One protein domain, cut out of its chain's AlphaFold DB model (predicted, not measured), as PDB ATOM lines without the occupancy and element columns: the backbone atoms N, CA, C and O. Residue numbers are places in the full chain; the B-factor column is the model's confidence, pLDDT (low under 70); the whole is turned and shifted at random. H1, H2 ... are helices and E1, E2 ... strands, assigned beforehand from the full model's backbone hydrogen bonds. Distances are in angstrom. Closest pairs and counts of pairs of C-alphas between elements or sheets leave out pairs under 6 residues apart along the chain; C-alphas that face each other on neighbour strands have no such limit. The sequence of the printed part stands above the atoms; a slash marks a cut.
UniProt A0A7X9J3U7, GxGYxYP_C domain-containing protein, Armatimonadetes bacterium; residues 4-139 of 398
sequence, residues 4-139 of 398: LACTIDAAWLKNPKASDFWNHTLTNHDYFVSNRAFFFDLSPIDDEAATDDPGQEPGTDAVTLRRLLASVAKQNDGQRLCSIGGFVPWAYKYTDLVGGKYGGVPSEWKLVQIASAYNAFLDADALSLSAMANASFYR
ATOM      1  N   LEU A   4      14.530 -10.576  19.380       97.44
ATOM      2  CA  LEU A   4      15.348  -9.701  18.555       97.44
ATOM      3  C   LEU A   4      15.309  -8.289  19.132       97.44
ATOM      4  O   LEU A   4      14.358  -7.920  19.823       97.44
ATOM      5  N   ALA A   5      16.341  -7.512  18.831       97.12
ATOM      6  CA  ALA A   5      16.420  -6.107  19.190       97.12
ATOM      7  C   ALA A   5      16.731  -5.289  17.930       97.12
ATOM      8  O   ALA A   5      17.791  -5.465  17.334       97.12
ATOM      9  N   CYS A   6      15.787  -4.445  17.511       95.81
ATOM     10  CA  CYS A   6      15.949  -3.473  16.435       95.81
ATOM     11  C   CYS A   6      16.544  -2.196  17.037       95.81
ATOM     12  O   CYS A   6      15.828  -1.358  17.584       95.81
ATOM     13  N   THR A   7      17.867  -2.096  17.034       92.94
ATOM     14  CA  THR A   7      18.593  -1.031  17.740       92.94
ATOM     15  C   THR A   7      19.620  -0.424  16.820       92.94
ATOM     16  O   THR A   7      20.353  -1.160  16.162       92.94
ATOM     17  N   ILE A   8      19.735   0.898  16.856       92.12
ATOM     18  CA  ILE A   8      20.764   1.592  16.097       92.12
ATOM     19  C   ILE A   8      22.173   1.196  16.559       92.12
ATOM     20  O   ILE A   8      22.443   1.041  17.752       92.12
ATOM     21  N   ASP A   9      23.087   1.057  15.604       90.50
ATOM     22  CA  ASP A   9      24.519   0.916  15.866       90.50
ATOM     23  C   ASP A   9      25.178   2.239  16.332       90.50
ATOM     24  O   ASP A   9      24.527   3.193  16.750       90.50
ATOM     25  N   ALA A  10      26.507   2.340  16.264       91.31
ATOM     26  CA  ALA A  10      27.239   3.546  16.660       91.31
ATOM     27  C   ALA A  10      27.004   4.779  15.749       91.31
ATOM     28  O   ALA A  10      27.592   5.832  16.004       91.31
ATOM     29  N   ALA A  11      26.173   4.699  14.701       90.44
ATOM     30  CA  ALA A  11      25.918   5.803  13.774       90.44
ATOM     31  C   ALA A  11      25.338   7.051  14.452       90.44
ATOM     32  O   ALA A  11      25.621   8.162  13.996       90.44
ATOM     33  N   TRP A  12      24.605   6.905  15.563       92.50
ATOM     34  CA  TRP A  12      24.084   8.045  16.326       92.50
ATOM     35  C   TRP A  12      25.198   8.998  16.804       92.50
ATOM     36  O   TRP A  12      24.962  10.199  16.931       92.50
ATOM     37  N   LEU A  13      26.436   8.512  16.982       93.62
ATOM     38  CA  LEU A  13      27.596   9.334  17.360       93.62
ATOM     39  C   LEU A  13      27.993  10.358  16.286       93.62
ATOM     40  O   LEU A  13      28.665  11.337  16.605       93.62
ATOM     41  N   LYS A  14      27.588  10.159  15.023       92.62
ATOM     42  CA  LYS A  14      27.849  11.121  13.938       92.62
ATOM     43  C   LYS A  14      27.009  12.390  14.089       92.62
ATOM     44  O   LYS A  14      27.469  13.468  13.722       92.62
ATOM     45  N   ASN A  15      25.796  12.268  14.629       92.31
ATOM     46  CA  ASN A  15      24.914  13.396  14.914       92.31
ATOM     47  C   ASN A  15      24.112  13.156  16.207       92.31
ATOM     48  O   ASN A  15      22.902  12.933  16.158       92.31
ATOM     49  N   PRO A  16      24.751  13.238  17.387       90.81
ATOM     50  CA  PRO A  16      24.098  12.934  18.662       90.81
ATOM     51  C   PRO A  16      23.002  13.943  19.041       90.81
ATOM     52  O   PRO A  16      22.290  13.721  20.012       90.81
ATOM     53  N   LYS A  17      22.869  15.048  18.294       92.19
ATOM     54  CA  LYS A  17      21.844  16.085  18.477       92.19
ATOM     55  C   LYS A  17      20.667  15.955  17.502       92.19
ATOM     56  O   LYS A  17      19.829  16.850  17.468       92.19
ATOM     57  N   ALA A  18      20.609  14.891  16.695       91.12
ATOM     58  CA  ALA A  18      19.487  14.661  15.779       91.12
ATOM     59  C   ALA A  18      18.152  14.437  16.516       91.12
ATOM     60  O   ALA A  18      17.087  14.677  15.956       91.12
ATOM     61  N   SER A  19      18.214  13.987  17.770       91.81
ATOM     62  CA  SER A  19      17.076  13.815  18.671       91.81
ATOM     63  C   SER A  19      17.533  13.963  20.126       91.81
ATOM     64  O   SER A  19      18.680  14.363  20.366       91.81
ATOM     65  N   ASP A  20      16.664  13.651  21.093       90.25
ATOM     66  CA  ASP A  20      17.055  13.642  22.499       90.25
ATOM     67  C   ASP A  20      18.177  12.624  22.722       90.25
ATOM     68  O   ASP A  20      18.237  11.565  22.092       90.25
ATOM     69  N   PHE A  21      19.089  12.947  23.641       88.62
ATOM     70  CA  PHE A  21      20.332  12.194  23.839       88.62
ATOM     71  C   PHE A  21      20.104  10.687  24.027       88.62
ATOM     72  O   PHE A  21      20.898   9.876  23.562       88.62
ATOM     73  N   TRP A  22      18.998  10.307  24.667       90.38
ATOM     74  CA  TRP A  22      18.683   8.923  25.010       90.38
ATOM     75  C   TRP A  22      18.059   8.111  23.864       90.38
ATOM     76  O   TRP A  22      17.920   6.893  23.989       90.38
ATOM     77  N   ASN A  23      17.727   8.731  22.727       91.19
ATOM     78  CA  ASN A  23      17.094   8.038  21.600       91.19
ATOM     79  C   ASN A  23      18.009   7.061  20.857       91.19
ATOM     80  O   ASN A  23      17.530   6.321  20.002       91.19
ATOM     81  N   HIS A  24      19.290   6.985  21.221       90.25
ATOM     82  CA  HIS A  24      20.172   5.898  20.803       90.25
ATOM     83  C   HIS A  24      19.795   4.532  21.413       90.25
ATOM     84  O   HIS A  24      20.415   3.534  21.068       90.25
ATOM     85  N   THR A  25      18.894   4.492  22.407       92.38
ATOM     86  CA  THR A  25      18.322   3.287  23.052       92.38
ATOM     87  C   THR A  25      19.289   2.251  23.643       92.38
ATOM     88  O   THR A  25      18.834   1.252  24.191       92.38
ATOM     89  N   LEU A  26      20.605   2.508  23.670       91.50
ATOM     90  CA  LEU A  26      21.602   1.699  24.402       91.50
ATOM     91  C   LEU A  26      21.187   1.324  25.834       91.50
ATOM     92  O   LEU A  26      21.573   0.266  26.323       91.50
ATOM     93  N   THR A  27      20.399   2.160  26.517       93.69
ATOM     94  CA  THR A  27      19.893   1.853  27.864       93.69
ATOM     95  C   THR A  27      19.003   0.608  27.891       93.69
ATOM     96  O   THR A  27      19.022  -0.109  28.886       93.69
ATOM     97  N   ASN A  28      18.305   0.302  26.791       95.62
ATOM     98  CA  ASN A  28      17.428  -0.864  26.664       95.62
ATOM     99  C   ASN A  28      18.211  -2.179  26.510       95.62
ATOM    100  O   ASN A  28      17.634  -3.266  26.609       95.62
ATOM    101  N   HIS A  29      19.517  -2.111  26.215       95.62
ATOM    102  CA  HIS A  29      20.321  -3.293  25.900       95.62
ATOM    103  C   HIS A  29      20.387  -4.273  27.067       95.62
ATOM    104  O   HIS A  29      20.514  -5.471  26.828       95.62
ATOM    105  N   ASP A  30      20.284  -3.804  28.312       96.75
ATOM    106  CA  ASP A  30      20.369  -4.657  29.494       96.75
ATOM    107  C   ASP A  30      19.346  -5.809  29.433       96.75
ATOM    108  O   ASP A  30      19.699  -6.984  29.590       96.75
ATOM    109  N   TYR A  31      18.090  -5.503  29.101       96.88
ATOM    110  CA  TYR A  31      17.026  -6.488  28.962       96.88
ATOM    111  C   TYR A  31      17.263  -7.430  27.786       96.88
ATOM    112  O   TYR A  31      17.159  -8.650  27.947       96.88
ATOM    113  N   PHE A  32      17.608  -6.899  26.615       96.62
ATOM    114  CA  PHE A  32      17.809  -7.715  25.418       96.62
ATOM    115  C   PHE A  32      19.031  -8.635  25.545       96.62
ATOM    116  O   PHE A  32      18.932  -9.824  25.234       96.62
ATOM    117  N   VAL A  33      20.134  -8.155  26.128       96.94
ATOM    118  CA  VAL A  33      21.307  -8.974  26.475       96.94
ATOM    119  C   VAL A  33      20.927 -10.064  27.478       96.94
ATOM    120  O   VAL A  33      21.269 -11.228  27.265       96.94
ATOM    121  N   SER A  34      20.149  -9.743  28.523       96.75
ATOM    122  CA  SER A  34      19.687 -10.747  29.500       96.75
ATOM    123  C   SER A  34      18.825 -11.853  28.868       96.75
ATOM    124  O   SER A  34      18.791 -12.980  29.364       96.75
ATOM    125  N   ASN A  35      18.156 -11.559  27.747       95.69
ATOM    126  CA  ASN A  35      17.364 -12.513  26.968       95.69
ATOM    127  C   ASN A  35      18.156 -13.203  25.846       95.69
ATOM    128  O   ASN A  35      17.568 -13.975  25.089       95.69
ATOM    129  N   ARG A  36      19.474 -12.964  25.741       96.00
ATOM    130  CA  ARG A  36      20.323 -13.457  24.641       96.00
ATOM    131  C   ARG A  36      19.760 -13.069  23.269       96.00
ATOM    132  O   ARG A  36      19.756 -13.883  22.346       96.00
ATOM    133  N   ALA A  37      19.227 -11.854  23.166       96.88
ATOM    134  CA  ALA A  37      18.630 -11.368  21.936       96.88
ATOM    135  C   ALA A  37      19.676 -11.219  20.826       96.88
ATOM    136  O   ALA A  37      20.843 -10.918  21.089       96.88
ATOM    137  N   PHE A  38      19.236 -11.393  19.581       96.62
ATOM    138  CA  PHE A  38      20.027 -11.016  18.414       96.62
ATOM    139  C   PHE A  38      19.697  -9.570  18.030       96.62
ATOM    140  O   PHE A  38      18.535  -9.234  17.799       96.62
ATOM    141  N   PHE A  39      20.722  -8.724  17.983       97.06
ATOM    142  CA  PHE A  39      20.597  -7.307  17.652       97.06
ATOM    143  C   PHE A  39      20.739  -7.115  16.143       97.06
ATOM    144  O   PHE A  39      21.617  -7.718  15.524       97.06
ATOM    145  N   PHE A  40      19.882  -6.285  15.557       97.00
ATOM    146  CA  PHE A  40      19.941  -5.920  14.147       97.00
ATOM    147  C   PHE A  40      19.589  -4.443  13.949       97.00
ATOM    148  O   PHE A  40      18.831  -3.862  14.724       97.00
ATOM    149  N   ASP A  41      20.122  -3.876  12.874       96.12
ATOM    150  CA  ASP A  41      19.873  -2.516  12.407       96.12
ATOM    151  C   ASP A  41      19.782  -2.609  10.883       96.12
ATOM    152  O   ASP A  41      20.797  -2.783  10.213       96.12
ATOM    153  N   LEU A  42      18.558  -2.721  10.365       97.56
ATOM    154  CA  LEU A  42      18.286  -2.986   8.952       97.56
ATOM    155  C   LEU A  42      17.089  -2.144   8.518       97.56
ATOM    156  O   LEU A  42      16.037  -2.187   9.165       97.56
ATOM    157  N   SER A  43      17.221  -1.442   7.395       97.75
ATOM    158  CA  SER A  43      16.102  -0.743   6.769       97.75
ATOM    159  C   SER A  43      14.980  -1.715   6.367       97.75
ATOM    160  O   SER A  43      15.238  -2.737   5.723       97.75
ATOM    161  N   PRO A  44      13.705  -1.413   6.678       97.50
ATOM    162  CA  PRO A  44      12.577  -2.212   6.207       97.50
ATOM    163  C   PRO A  44      12.154  -1.875   4.761       97.50
ATOM    164  O   PRO A  44      11.232  -2.509   4.241       97.50
ATOM    165  N   ILE A  45      12.772  -0.879   4.112       97.75
ATOM    166  CA  ILE A  45      12.340  -0.344   2.812       97.75
ATOM    167  C   ILE A  45      12.863  -1.192   1.643       97.75
ATOM    168  O   ILE A  45      14.021  -1.596   1.620       97.75
ATOM    169  N   ASP A  46      11.991  -1.470   0.668       97.19
ATOM    170  CA  ASP A  46      12.275  -2.381  -0.452       97.19
ATOM    171  C   ASP A  46      12.872  -1.694  -1.688       97.19
ATOM    172  O   ASP A  46      13.540  -2.351  -2.481       97.19
ATOM    173  N   ASP A  47      12.582  -0.410  -1.899       97.12
ATOM    174  CA  ASP A  47      12.827   0.292  -3.164       97.12
ATOM    175  C   ASP A  47      13.869   1.416  -3.066       97.12
ATOM    176  O   ASP A  47      14.034   2.181  -4.016       97.12
ATOM    177  N   GLU A  48      14.607   1.497  -1.957       97.19
ATOM    178  CA  GLU A  48      15.771   2.376  -1.821       97.19
ATOM    179  C   GLU A  48      16.933   1.690  -1.093       97.19
ATOM    180  O   GLU A  48      16.763   0.674  -0.411       97.19
ATOM    181  N   ALA A  49      18.136   2.231  -1.287       97.44
ATOM    182  CA  ALA A  49      19.308   1.871  -0.500       97.44
ATOM    183  C   ALA A  49      19.163   2.435   0.920       97.44
ATOM    184  O   ALA A  49      18.596   3.514   1.110       97.44
ATOM    185  N   ALA A  50      19.682   1.732   1.925       96.56
ATOM    186  CA  ALA A  50      19.632   2.233   3.289       96.56
ATOM    187  C   ALA A  50      20.501   3.497   3.432       96.56
ATOM    188  O   ALA A  50      21.566   3.618   2.826       96.56
ATOM    189  N   THR A  51      20.043   4.466   4.225       95.19
ATOM    190  CA  THR A  51      20.651   5.809   4.300       95.19
ATOM    191  C   THR A  51      22.078   5.820   4.859       95.19
ATOM    192  O   THR A  51      22.810   6.788   4.674       95.19
ATOM    193  N   ASP A  52      22.474   4.776   5.584       94.00
ATOM    194  CA  ASP A  52      23.805   4.592   6.168       94.00
ATOM    195  C   ASP A  52      24.765   3.770   5.289       94.00
ATOM    196  O   ASP A  52      25.975   3.834   5.511       94.00
ATOM    197  N   ASP A  53      24.246   3.084   4.268       95.19
ATOM    198  CA  ASP A  53      25.008   2.438   3.198       95.19
ATOM    199  C   ASP A  53      24.346   2.716   1.831       95.19
ATOM    200  O   ASP A  53      23.695   1.842   1.251       95.19
ATOM    201  N   PRO A  54      24.480   3.947   1.297       94.62
ATOM    202  CA  PRO A  54      23.815   4.365   0.061       94.62
ATOM    203  C   PRO A  54      24.390   3.706  -1.203       94.62
ATOM    204  O   PRO A  54      23.858   3.911  -2.292       94.62
ATOM    205  N   GLY A  55      25.500   2.966  -1.084       96.88
ATOM    206  CA  GLY A  55      26.119   2.238  -2.192       96.88
ATOM    207  C   GLY A  55      25.551   0.834  -2.402       96.88
ATOM    208  O   GLY A  55      25.867   0.214  -3.417       96.88
ATOM    209  N   GLN A  56      24.747   0.321  -1.465       97.12
ATOM    210  CA  GLN A  56      24.122  -0.993  -1.593       97.12
ATOM    211  C   GLN A  56      23.015  -1.000  -2.658       97.12
ATOM    212  O   GLN A  56      22.382   0.019  -2.937       97.12
ATOM    213  N   GLU A  57      22.716  -2.181  -3.202       98.19
ATOM    214  CA  GLU A  57      21.542  -2.358  -4.058       98.19
ATOM    215  C   GLU A  57      20.247  -2.093  -3.262       98.19
ATOM    216  O   GLU A  57      20.123  -2.591  -2.132       98.19
ATOM    217  N   PRO A  58      19.263  -1.364  -3.827       98.31
ATOM    218  CA  PRO A  58      17.992  -1.091  -3.162       98.31
ATOM    219  C   PRO A  58      17.320  -2.344  -2.581       98.31
ATOM    220  O   PRO A  58      17.261  -3.392  -3.225       98.31
ATOM    221  N   GLY A  59      16.820  -2.236  -1.347       97.94
ATOM    222  CA  GLY A  59      16.114  -3.325  -0.660       97.94
ATOM    223  C   GLY A  59      16.993  -4.436  -0.072       97.94
ATOM    224  O   GLY A  59      16.455  -5.402   0.478       97.94
ATOM    225  N   THR A  60      18.325  -4.330  -0.146       98.50
ATOM    226  CA  THR A  60      19.249  -5.339   0.414       98.50
ATOM    227  C   THR A  60      19.007  -5.583   1.910       98.50
ATOM    228  O   THR A  60      18.871  -6.740   2.330       98.50
ATOM    229  N   ASP A  61      18.850  -4.526   2.706       98.25
ATOM    230  CA  ASP A  61      18.485  -4.624   4.123       98.25
ATOM    231  C   ASP A  61      17.132  -5.311   4.345       98.25
ATOM    232  O   ASP A  61      17.035  -6.245   5.145       98.25
ATOM    233  N   ALA A  62      16.094  -4.932   3.595       98.31
ATOM    234  CA  ALA A  62      14.759  -5.508   3.743       98.31
ATOM    235  C   ALA A  62      14.729  -7.001   3.365       98.31
ATOM    236  O   ALA A  62      14.022  -7.807   3.981       98.31
ATOM    237  N   VAL A  63      15.506  -7.418   2.360       98.50
ATOM    238  CA  VAL A  63      15.712  -8.838   2.027       98.50
ATOM    239  C   VAL A  63      16.436  -9.557   3.164       98.50
ATOM    240  O   VAL A  63      16.053 -10.672   3.536       98.50
ATOM    241  N   THR A  64      17.453  -8.926   3.748       98.56
ATOM    242  CA  THR A  64      18.218  -9.477   4.874       98.56
ATOM    243  C   THR A  64      17.349  -9.635   6.121       98.56
ATOM    244  O   THR A  64      17.355 -10.704   6.735       98.56
ATOM    245  N   LEU A  65      16.511  -8.646   6.434       98.56
ATOM    246  CA  LEU A  65      15.549  -8.683   7.533       98.56
ATOM    247  C   LEU A  65      14.566  -9.853   7.379       98.56
ATOM    248  O   LEU A  65      14.357 -10.621   8.320       98.56
ATOM    249  N   ARG A  66      14.014 -10.063   6.177       98.56
ATOM    250  CA  ARG A  66      13.146 -11.221   5.897       98.56
ATOM    251  C   ARG A  66      13.872 -12.549   6.091       98.56
ATOM    252  O   ARG A  66      13.294 -13.472   6.656       98.56
ATOM    253  N   ARG A  67      15.136 -12.662   5.667       98.19
ATOM    254  CA  ARG A  67      15.952 -13.878   5.866       98.19
ATOM    255  C   ARG A  67      16.246 -14.142   7.343       98.19
ATOM    256  O   ARG A  67      16.186 -15.299   7.770       98.19
ATOM    257  N   LEU A  68      16.533 -13.095   8.117       98.00
ATOM    258  CA  LEU A  68      16.704 -13.177   9.568       98.00
ATOM    259  C   LEU A  68      15.430 -13.724  10.223       98.00
ATOM    260  O   LEU A  68      15.476 -14.739  10.918       98.00
ATOM    261  N   LEU A  69      14.280 -13.114   9.938       97.62
ATOM    262  CA  LEU A  69      12.996 -13.519  10.512       97.62
ATOM    263  C   LEU A  69      12.557 -14.920  10.053       97.62
ATOM    264  O   LEU A  69      12.091 -15.717  10.867       97.62
ATOM    265  N   ALA A  70      12.784 -15.275   8.785       96.56
ATOM    266  CA  ALA A  70      12.566 -16.630   8.279       96.56
ATOM    267  C   ALA A  70      13.430 -17.663   9.019       96.56
ATOM    268  O   ALA A  70      12.961 -18.757   9.331       96.56
ATOM    269  N   SER A  71      14.678 -17.312   9.342       96.19
ATOM    270  CA  SER A  71      15.574 -18.178  10.113       96.19
ATOM    271  C   SER A  71      15.062 -18.385  11.537       96.19
ATOM    272  O   SER A  71      15.080 -19.515  12.024       96.19
ATOM    273  N   VAL A  72      14.538 -17.337  12.180       95.44
ATOM    274  CA  VAL A  72      13.909 -17.435  13.506       95.44
ATOM    275  C   VAL A  72      12.674 -18.338  13.471       95.44
ATOM    276  O   VAL A  72      12.563 -19.252  14.290       95.44
ATOM    277  N   ALA A  73      11.774 -18.126  12.507       94.25
ATOM    278  CA  ALA A  73      10.578 -18.952  12.340       94.25
ATOM    279  C   ALA A  73      10.932 -20.423  12.060       94.25
ATOM    280  O   ALA A  73      10.332 -21.329  12.634       94.25
ATOM    281  N   LYS A  74      11.961 -20.678  11.242       93.12
ATOM    282  CA  LYS A  74      12.460 -22.033  10.968       93.12
ATOM    283  C   LYS A  74      13.049 -22.694  12.214       93.12
ATOM    284  O   LYS A  74      12.765 -23.856  12.480       93.12
ATOM    285  N   GLN A  75      13.865 -21.975  12.987       91.38
ATOM    286  CA  GLN A  75      14.481 -22.509  14.208       91.38
ATOM    287  C   GLN A  75      13.454 -22.879  15.284       91.38
ATOM    288  O   GLN A  75      13.737 -23.731  16.125       91.38
ATOM    289  N   ASN A  76      12.282 -22.240  15.279       87.50
ATOM    290  CA  ASN A  76      11.213 -22.520  16.232       87.50
ATOM    291  C   ASN A  76      10.062 -23.367  15.657       87.50
ATOM    292  O   ASN A  76       9.052 -23.529  16.344       87.50
ATOM    293  N   ASP A  77      10.224 -23.899  14.439       87.25
ATOM    294  CA  ASP A  77       9.239 -24.713  13.707       87.25
ATOM    295  C   ASP A  77       7.846 -24.059  13.600       87.25
ATOM    296  O   ASP A  77       6.802 -24.709  13.660       87.25
ATOM    297  N   GLY A  78       7.814 -22.723  13.546       83.25
ATOM    298  CA  GLY A  78       6.580 -21.939  13.548       83.25
ATOM    299  C   GLY A  78       5.745 -22.050  14.832       83.25
ATOM    300  O   GLY A  78       4.631 -21.538  14.866       83.25
ATOM    301  N   GLN A  79       6.251 -22.682  15.896       88.25
ATOM    302  CA  GLN A  79       5.485 -22.976  17.117       88.25
ATOM    303  C   GLN A  79       5.461 -21.822  18.124       88.25
ATOM    304  O   GLN A  79       4.758 -21.885  19.136       88.25
ATOM    305  N   ARG A  80       6.278 -20.787  17.908       91.94
ATOM    306  CA  ARG A  80       6.441 -19.662  18.833       91.94
ATOM    307  C   ARG A  80       6.495 -18.350  18.073       91.94
ATOM    308  O   ARG A  80       7.100 -18.267  17.006       91.94
ATOM    309  N   LEU A  81       5.905 -17.321  18.669       95.31
ATOM    310  CA  LEU A  81       6.104 -15.957  18.202       95.31
ATOM    311  C   LEU A  81       7.502 -15.468  18.587       95.31
ATOM    312  O   LEU A  81       8.095 -15.956  19.552       95.31
ATOM    313  N   CYS A  82       8.018 -14.502  17.842       96.19
ATOM    314  CA  CYS A  82       9.234 -13.768  18.158       96.19
ATOM    315  C   CYS A  82       8.865 -12.377  18.675       96.19
ATOM    316  O   CYS A  82       8.076 -11.674  18.051       96.19
ATOM    317  N   SER A  83       9.453 -11.961  19.794       96.00
ATOM    318  CA  SER A  83       9.349 -10.568  20.236       96.00
ATOM    319  C   SER A  83      10.508  -9.778  19.641       96.00
ATOM    320  O   SER A  83      11.652 -10.238  19.684       96.00
ATOM    321  N   ILE A  84      10.206  -8.615  19.075       97.62
ATOM    322  CA  ILE A  84      11.178  -7.628  18.619       97.62
ATOM    323  C   ILE A  84      11.016  -6.415  19.521       97.62
ATOM    324  O   ILE A  84       9.950  -5.814  19.539       97.62
ATOM    325  N   GLY A  85      12.042  -6.072  20.286       96.62
ATOM    326  CA  GLY A  85      12.068  -4.777  20.955       96.62
ATOM    327  C   GLY A  85      12.863  -3.764  20.146       96.62
ATOM    328  O   GLY A  85      13.735  -4.158  19.370       96.62
ATOM    329  N   GLY A  86      12.582  -2.481  20.319       95.00
ATOM    330  CA  GLY A  86      13.194  -1.442  19.497       95.00
ATOM    331  C   GLY A  86      12.374  -1.097  18.255       95.00
ATOM    332  O   GLY A  86      11.249  -1.570  18.077       95.00
ATOM    333  N   PHE A  87      12.924  -0.232  17.405       94.38
ATOM    334  CA  PHE A  87      12.177   0.377  16.308       94.38
ATOM    335  C   PHE A  87      13.078   0.966  15.223       94.38
ATOM    336  O   PHE A  87      14.286   1.095  15.416       94.38
ATOM    337  N   VAL A  88      12.480   1.383  14.100       95.25
ATOM    338  CA  VAL A  88      13.194   2.148  13.066       95.25
ATOM    339  C   VAL A  88      13.725   3.447  13.698       95.25
ATOM    340  O   VAL A  88      12.928   4.220  14.234       95.25
ATOM    341  N   PRO A  89      15.041   3.727  13.656       93.88
ATOM    342  CA  PRO A  89      15.626   4.867  14.357       93.88
ATOM    343  C   PRO A  89      15.430   6.160  13.555       93.88
ATOM    344  O   PRO A  89      16.373   6.685  12.966       93.88
ATOM    345  N   TRP A  90      14.197   6.681  13.538       94.50
ATOM    346  CA  TRP A  90      13.743   7.727  12.611       94.50
ATOM    347  C   TRP A  90      14.705   8.911  12.466       94.50
ATOM    348  O   TRP A  90      15.049   9.282  11.350       94.50
ATOM    349  N   ALA A  91      15.187   9.471  13.575       93.75
ATOM    350  CA  ALA A  91      16.067  10.641  13.558       93.75
ATOM    351  C   ALA A  91      17.496  10.366  13.057       93.75
ATOM    352  O   ALA A  91      18.262  11.307  12.860       93.75
ATOM    353  N   TYR A  92      17.883   9.101  12.893       94.81
ATOM    354  CA  TYR A  92      19.266   8.711  12.633       94.81
ATOM    355  C   TYR A  92      19.444   7.867  11.367       94.81
ATOM    356  O   TYR A  92      20.466   8.028  10.699       94.81
ATOM    357  N   LYS A  93      18.493   6.983  11.024       94.88
ATOM    358  CA  LYS A  93      18.547   6.141   9.814       94.88
ATOM    359  C   LYS A  93      17.163   5.914   9.185       94.88
ATOM    360  O   LYS A  93      16.139   5.942   9.865       94.88
ATOM    361  N   TYR A  94      17.175   5.623   7.884       96.62
ATOM    362  CA  TYR A  94      16.096   5.014   7.087       96.62
ATOM    363  C   TYR A  94      14.826   5.843   6.883       96.62
ATOM    364  O   TYR A  94      13.812   5.301   6.443       96.62
ATOM    365  N   THR A  95      14.852   7.136   7.207       96.88
ATOM    366  CA  THR A  95      13.696   8.012   6.998       96.88
ATOM    367  C   THR A  95      14.063   9.313   6.296       96.88
ATOM    368  O   THR A  95      15.240   9.661   6.159       96.88
ATOM    369  N   ASP A  96      13.041  10.048   5.871       96.50
ATOM    370  CA  ASP A  96      13.135  11.381   5.278       96.50
ATOM    371  C   ASP A  96      13.852  12.410   6.163       96.50
ATOM    372  O   ASP A  96      14.511  13.308   5.637       96.50
ATOM    373  N   LEU A  97      13.848  12.224   7.486       94.69
ATOM    374  CA  LEU A  97      14.596  13.056   8.433       94.69
ATOM    375  C   LEU A  97      16.114  13.015   8.206       94.69
ATOM    376  O   LEU A  97      16.825  13.928   8.625       94.69
ATOM    377  N   VAL A  98      16.614  11.967   7.548       94.31
ATOM    378  CA  VAL A  98      18.043  11.748   7.278       94.31
ATOM    379  C   VAL A  98      18.330  11.459   5.802       94.31
ATOM    380  O   VAL A  98      19.379  10.913   5.464       94.31
ATOM    381  N   GLY A  99      17.418  11.862   4.911       94.38
ATOM    382  CA  GLY A  99      17.610  11.794   3.459       94.38
ATOM    383  C   GLY A  99      17.070  10.538   2.771       94.38
ATOM    384  O   GLY A  99      17.366  10.344   1.594       94.38
ATOM    385  N   GLY A 100      16.288   9.706   3.465       96.56
ATOM    386  CA  GLY A 100      15.488   8.643   2.844       96.56
ATOM    387  C   GLY A 100      14.224   9.179   2.157       96.56
ATOM    388  O   GLY A 100      13.876  10.354   2.274       96.56
ATOM    389  N   LYS A 101      13.506   8.316   1.438       96.62
ATOM    390  CA  LYS A 101      12.272   8.685   0.723       96.62
ATOM    391  C   LYS A 101      11.024   8.676   1.608       96.62
ATOM    392  O   LYS A 101      10.052   9.368   1.301       96.62
ATOM    393  N   TYR A 102      11.022   7.868   2.664       96.88
ATOM    394  CA  TYR A 102       9.837   7.580   3.474       96.88
ATOM    395  C   TYR A 102       9.920   8.202   4.866       96.88
ATOM    396  O   TYR A 102      10.969   8.183   5.499       96.88
ATOM    397  N   GLY A 103       8.801   8.722   5.371       96.69
ATOM    398  CA  GLY A 103       8.719   9.218   6.744       96.69
ATOM    399  C   GLY A 103       8.718   8.104   7.794       96.69
ATOM    400  O   GLY A 103       8.587   6.920   7.474       96.69
ATOM    401  N   GLY A 104       8.781   8.497   9.067       94.25
ATOM    402  CA  GLY A 104       8.807   7.569  10.202       94.25
ATOM    403  C   GLY A 104       7.658   6.551  10.223       94.25
ATOM    404  O   GLY A 104       7.912   5.349  10.264       94.25
ATOM    405  N   VAL A 105       6.408   7.016  10.121       93.56
ATOM    406  CA  VAL A 105       5.209   6.150  10.164       93.56
ATOM    407  C   VAL A 105       5.150   5.160   8.985       93.56
ATOM    408  O   VAL A 105       4.925   3.972   9.214       93.56
ATOM    409  N   PRO A 106       5.390   5.567   7.719       96.12
ATOM    410  CA  PRO A 106       5.550   4.605   6.628       96.12
ATOM    411  C   PRO A 106       6.625   3.536   6.882       96.12
ATOM    412  O   PRO A 106       6.375   2.352   6.636       96.12
ATOM    413  N   SER A 107       7.799   3.922   7.397       96.31
ATOM    414  CA  SER A 107       8.885   2.979   7.703       96.31
ATOM    415  C   SER A 107       8.528   2.033   8.859       96.31
ATOM    416  O   SER A 107       8.817   0.838   8.790       96.31
ATOM    417  N   GLU A 108       7.834   2.531   9.884       94.12
ATOM    418  CA  GLU A 108       7.230   1.735  10.960       94.12
ATOM    419  C   GLU A 108       6.273   0.679  10.404       94.12
ATOM    420  O   GLU A 108       6.459  -0.516  10.641       94.12
ATOM    421  N   TRP A 109       5.265   1.091   9.630       95.44
ATOM    422  CA  TRP A 109       4.259   0.160   9.119       95.44
ATOM    423  C   TRP A 109       4.886  -0.887   8.211       95.44
ATOM    424  O   TRP A 109       4.420  -2.028   8.161       95.44
ATOM    425  N   LYS A 110       5.974  -0.535   7.520       97.38
ATOM    426  CA  LYS A 110       6.740  -1.486   6.728       97.38
ATOM    427  C   LYS A 110       7.468  -2.518   7.591       97.38
ATOM    428  O   LYS A 110       7.399  -3.712   7.284       97.38
ATOM    429  N   LEU A 111       8.112  -2.094   8.681       97.56
ATOM    430  CA  LEU A 111       8.741  -3.003   9.643       97.56
ATOM    431  C   LEU A 111       7.707  -3.957  10.257       97.56
ATOM    432  O   LEU A 111       7.925  -5.170  10.267       97.56
ATOM    433  N   VAL A 112       6.561  -3.433  10.705       97.12
ATOM    434  CA  VAL A 112       5.477  -4.227  11.304       97.12
ATOM    435  C   VAL A 112       4.887  -5.206  10.288       97.12
ATOM    436  O   VAL A 112       4.697  -6.380  10.618       97.12
ATOM    437  N   GLN A 113       4.673  -4.779   9.039       97.19
ATOM    438  CA  GLN A 113       4.212  -5.649   7.952       97.19
ATOM    439  C   GLN A 113       5.163  -6.838   7.757       97.19
ATOM    440  O   GLN A 113       4.719  -7.989   7.693       97.19
ATOM    441  N   ILE A 114       6.473  -6.575   7.676       97.94
ATOM    442  CA  ILE A 114       7.481  -7.628   7.527       97.94
ATOM    443  C   ILE A 114       7.474  -8.534   8.764       97.94
ATOM    444  O   ILE A 114       7.293  -9.737   8.614       97.94
ATOM    445  N   ALA A 115       7.599  -7.990   9.976       97.62
ATOM    446  CA  ALA A 115       7.640  -8.767  11.219       97.62
ATOM    447  C   ALA A 115       6.427  -9.707  11.368       97.62
ATOM    448  O   ALA A 115       6.581 -10.910  11.608       97.62
ATOM    449  N   SER A 116       5.224  -9.186  11.122       97.31
ATOM    450  CA  SER A 116       3.964  -9.929  11.244       97.31
ATOM    451  C   SER A 116       3.908 -11.131  10.299       97.31
ATOM    452  O   SER A 116       3.492 -12.227  10.686       97.31
ATOM    453  N   ALA A 117       4.402 -10.975   9.065       97.06
ATOM    454  CA  ALA A 117       4.457 -12.066   8.095       97.06
ATOM    455  C   ALA A 117       5.349 -13.236   8.559       97.06
ATOM    456  O   ALA A 117       5.181 -14.347   8.062       97.06
ATOM    457  N   TYR A 118       6.240 -13.033   9.536       96.94
ATOM    458  CA  TYR A 118       7.179 -14.039  10.046       96.94
ATOM    459  C   TYR A 118       6.988 -14.375  11.536       96.94
ATOM    460  O   TYR A 118       7.948 -14.714  12.226       96.94
ATOM    461  N   ASN A 119       5.746 -14.335  12.035       96.19
ATOM    462  CA  ASN A 119       5.404 -14.691  13.424       96.19
ATOM    463  C   ASN A 119       6.077 -13.785  14.468       96.19
ATOM    464  O   ASN A 119       6.370 -14.243  15.572       96.19
ATOM    465  N   ALA A 120       6.342 -12.521  14.142       97.06
ATOM    466  CA  ALA A 120       6.956 -11.577  15.066       97.06
ATOM    467  C   ALA A 120       6.030 -10.400  15.403       97.06
ATOM    468  O   ALA A 120       5.184 -10.018  14.596       97.06
ATOM    469  N   PHE A 121       6.203  -9.845  16.602       96.75
ATOM    470  CA  PHE A 121       5.494  -8.663  17.101       96.75
ATOM    471  C   PHE A 121       6.463  -7.709  17.791       96.75
ATOM    472  O   PHE A 121       7.529  -8.135  18.250       96.75
ATOM    473  N   LEU A 122       6.078  -6.439  17.885       96.88
ATOM    474  CA  LEU A 122       6.920  -5.378  18.419       96.88
ATOM    475  C   LEU A 122       6.555  -4.988  19.866       96.88
ATOM    476  O   LEU A 122       5.391  -5.038  20.271       96.88
ATOM    477  N   ASP A 123       7.598  -4.623  20.611       95.81
ATOM    478  CA  ASP A 123       7.634  -3.691  21.748       95.81
ATOM    479  C   ASP A 123       8.358  -2.439  21.214       95.81
ATOM    480  O   ASP A 123       9.585  -2.423  21.064       95.81
ATOM    481  N   ALA A 124       7.561  -1.481  20.740       94.19
ATOM    482  CA  ALA A 124       7.934  -0.529  19.699       94.19
ATOM    483  C   ALA A 124       8.562   0.744  20.275       94.19
ATOM    484  O   ALA A 124       7.905   1.767  20.414       94.19
ATOM    485  N   ASP A 125       9.855   0.700  20.606       93.50
ATOM    486  CA  ASP A 125      10.586   1.846  21.175       93.50
ATOM    487  C   ASP A 125      10.846   2.961  20.138       93.50
ATOM    488  O   ASP A 125      11.989   3.245  19.770       93.50
ATOM    489  N   ALA A 126       9.771   3.582  19.654       88.62
ATOM    490  CA  ALA A 126       9.767   4.669  18.689       88.62
ATOM    491  C   ALA A 126      10.329   5.973  19.279       88.62
ATOM    492  O   ALA A 126      10.424   6.145  20.498       88.62
ATOM    493  N   LEU A 127      10.717   6.890  18.388       89.44
ATOM    494  CA  LEU A 127      11.446   8.129  18.688       89.44
ATOM    495  C   LEU A 127      10.836   8.949  19.853       89.44
ATOM    496  O   LEU A 127       9.631   8.944  20.073       89.44
ATOM    497  N   SER A 128      11.679   9.721  20.548       89.56
ATOM    498  CA  SER A 128      11.421  10.463  21.795       89.56
ATOM    499  C   SER A 128      11.414   9.584  23.051       89.56
ATOM    500  O   SER A 128      12.421   9.537  23.759       89.56
ATOM    501  N   LEU A 129      10.363   8.807  23.305       92.19
ATOM    502  CA  LEU A 129      10.177   8.107  24.585       92.19
ATOM    503  C   LEU A 129      10.799   6.693  24.629       92.19
ATOM    504  O   LEU A 129      10.446   5.863  25.466       92.19
ATOM    505  N   SER A 130      11.776   6.416  23.763       92.81
ATOM    506  CA  SER A 130      12.322   5.074  23.525       92.81
ATOM    507  C   SER A 130      13.309   4.537  24.565       92.81
ATOM    508  O   SER A 130      13.697   3.373  24.477       92.81
ATOM    509  N   ALA A 131      13.746   5.336  25.538       93.69
ATOM    510  CA  ALA A 131      14.774   4.931  26.495       93.69
ATOM    511  C   ALA A 131      14.197   4.377  27.807       93.69
ATOM    512  O   ALA A 131      13.406   5.018  28.496       93.69
ATOM    513  N   MET A 132      14.663   3.196  28.194       95.00
ATOM    514  CA  MET A 132      14.394   2.537  29.466       95.00
ATOM    515  C   MET A 132      15.698   1.958  30.010       95.00
ATOM    516  O   MET A 132      16.517   1.455  29.250       95.00
ATOM    517  N   ALA A 133      15.896   2.021  31.323       94.06
ATOM    518  CA  ALA A 133      17.035   1.399  31.994       94.06
ATOM    519  C   ALA A 133      16.555   0.339  32.992       94.06
ATOM    520  O   ALA A 133      15.413   0.384  33.451       94.06
ATOM    521  N   ASN A 134      17.450  -0.575  33.374       96.06
ATOM    522  CA  ASN A 134      17.244  -1.583  34.425       96.06
ATOM    523  C   ASN A 134      16.093  -2.570  34.166       96.06
ATOM    524  O   ASN A 134      15.615  -3.231  35.091       96.06
ATOM    525  N   ALA A 135      15.651  -2.722  32.921       96.81
ATOM    526  CA  ALA A 135      14.595  -3.660  32.566       96.81
ATOM    527  C   ALA A 135      14.995  -5.127  32.832       96.81
ATOM    528  O   ALA A 135      14.157  -5.950  33.205       96.81
ATOM    529  N   SER A 136      16.287  -5.458  32.724       97.06
ATOM    530  CA  SER A 136      16.835  -6.763  33.127       97.06
ATOM    531  C   SER A 136      16.674  -7.059  34.619       97.06
ATOM    532  O   SER A 136      16.576  -8.223  34.993       97.06
ATOM    533  N   PHE A 137      16.602  -6.025  35.458       96.69
ATOM    534  CA  PHE A 137      16.326  -6.149  36.884       96.69
ATOM    535  C   PHE A 137      14.816  -6.157  37.155       96.69
ATOM    536  O   PHE A 137      14.311  -7.059  37.826       96.69
ATOM    537  N   TYR A 138      14.067  -5.202  36.589       95.06
ATOM    538  CA  TYR A 138      12.632  -5.058  36.854       95.06
ATOM    539  C   TYR A 138      11.817  -6.286  36.460       95.06
ATOM    540  O   TYR A 138      10.868  -6.617  37.167       95.06
ATOM    541  N   ARG A 139      12.202  -6.999  35.393       94.88
ATOM    542  CA  ARG A 139      11.512  -8.211  34.909       94.88
ATOM    543  C   ARG A 139      11.315  -9.313  35.962       94.88
ATOM    544  O   ARG A 139      10.561 -10.249  35.722       94.88
TER     545      ARG A 139
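This is residues 4 to 139 of the 398 residues of the protein "GxGYxYP_C domain-containing protein" of Armatimonadetes bacterium (UniProt A0A7X9J3U7). A small, twisted sheet of four parallel strands has the long helix H5 on one face and H3 on the opposite face; the longest helix, H4, is also on the sheet, close to H5 but not clearly touching it, and the short H6 is packed on H3. H1 and H2, off the sheet, and two long unnamed stretches, residues 41 to 59 and 87 to 103, lie toward the end where the strands finish. The printed part has 136 residues, with four named strands and six named helices in the order E1 H1 H2 H3 E2 H4 E3 H5 E4 H6; the sheet's order is E2 E1 E3 E4. The class is mixed, helices and strands, with 67 residues, under half, in named elements. The whole is compact, with a radius of gyration of the C-alphas of 14.5 A and spans of 39 by 34 by 22 A.

Begin at E1, residues 4 to 6, an inner strand. Next come H1, residues 10 to 14, and H2, residues 21 to 24, close but not clearly touching: the closest C-alphas, of Trp 12 and His 24, are 6.3 A apart. H3, residues 26 to 34, is on the sheet at a height of 8.4 A. E2, residues 38 to 40, is parallel to E1 at 22 degrees; look for N 40 and O 5, 2.9 A apart. H4, residues 60 to 75, leads to E3, residues 82 to 86, parallel to E1, with N 6 and O 85 at 2.8 A. E2, H4 and E3 make a split strand-helix-strand unit, two parallel strands with E1 between them, its crossover right-handed. H5, residues 104 to 117, and H3 lie on opposite faces; H5 is over E4, residues 120 to 123, and runs along it at 4 degrees on the local plane. E3 and E4 are parallel, with N 84 and O 121 at 2.8 A. H4 and H5 are close but not clearly touching, at Arg 66 and Ile 114, C-alphas 6.9 A apart. H6, residues 135 to 138, touches H3, with C-alphas of Tyr 31 and Ser 136 4.2 A apart. Every O i to N i+4 pair is within hydrogen-bond range in H4 and H5, against 0 of 1 in H1 and 2 of 5 in H3, where 2 of 2 and 4 of 6 O i to N i+3 pairs are; H2 and H6 are too short for an i+4 pair.

Find C-alpha 4 at (15.348, -9.701, 18.555), where E1 begins. H3 is 13.6 A long and E3 13.0 A. H4 starts at C-alpha 60, (19.249, -5.339, 0.414), and runs 22.5 A; H5 runs 20.2 A. H6 ends at C-alpha 138, (12.632, -5.058, 36.854).

The two C-alphas farthest apart, of Lys 17 and Asp 77, are 43.0 A apart. The printed part has no cut. The links E2 to H4, E3 to H5 and E4 to H6 are long. The mean pLDDT of the printed part is 95.0, and no printed residue is under 70.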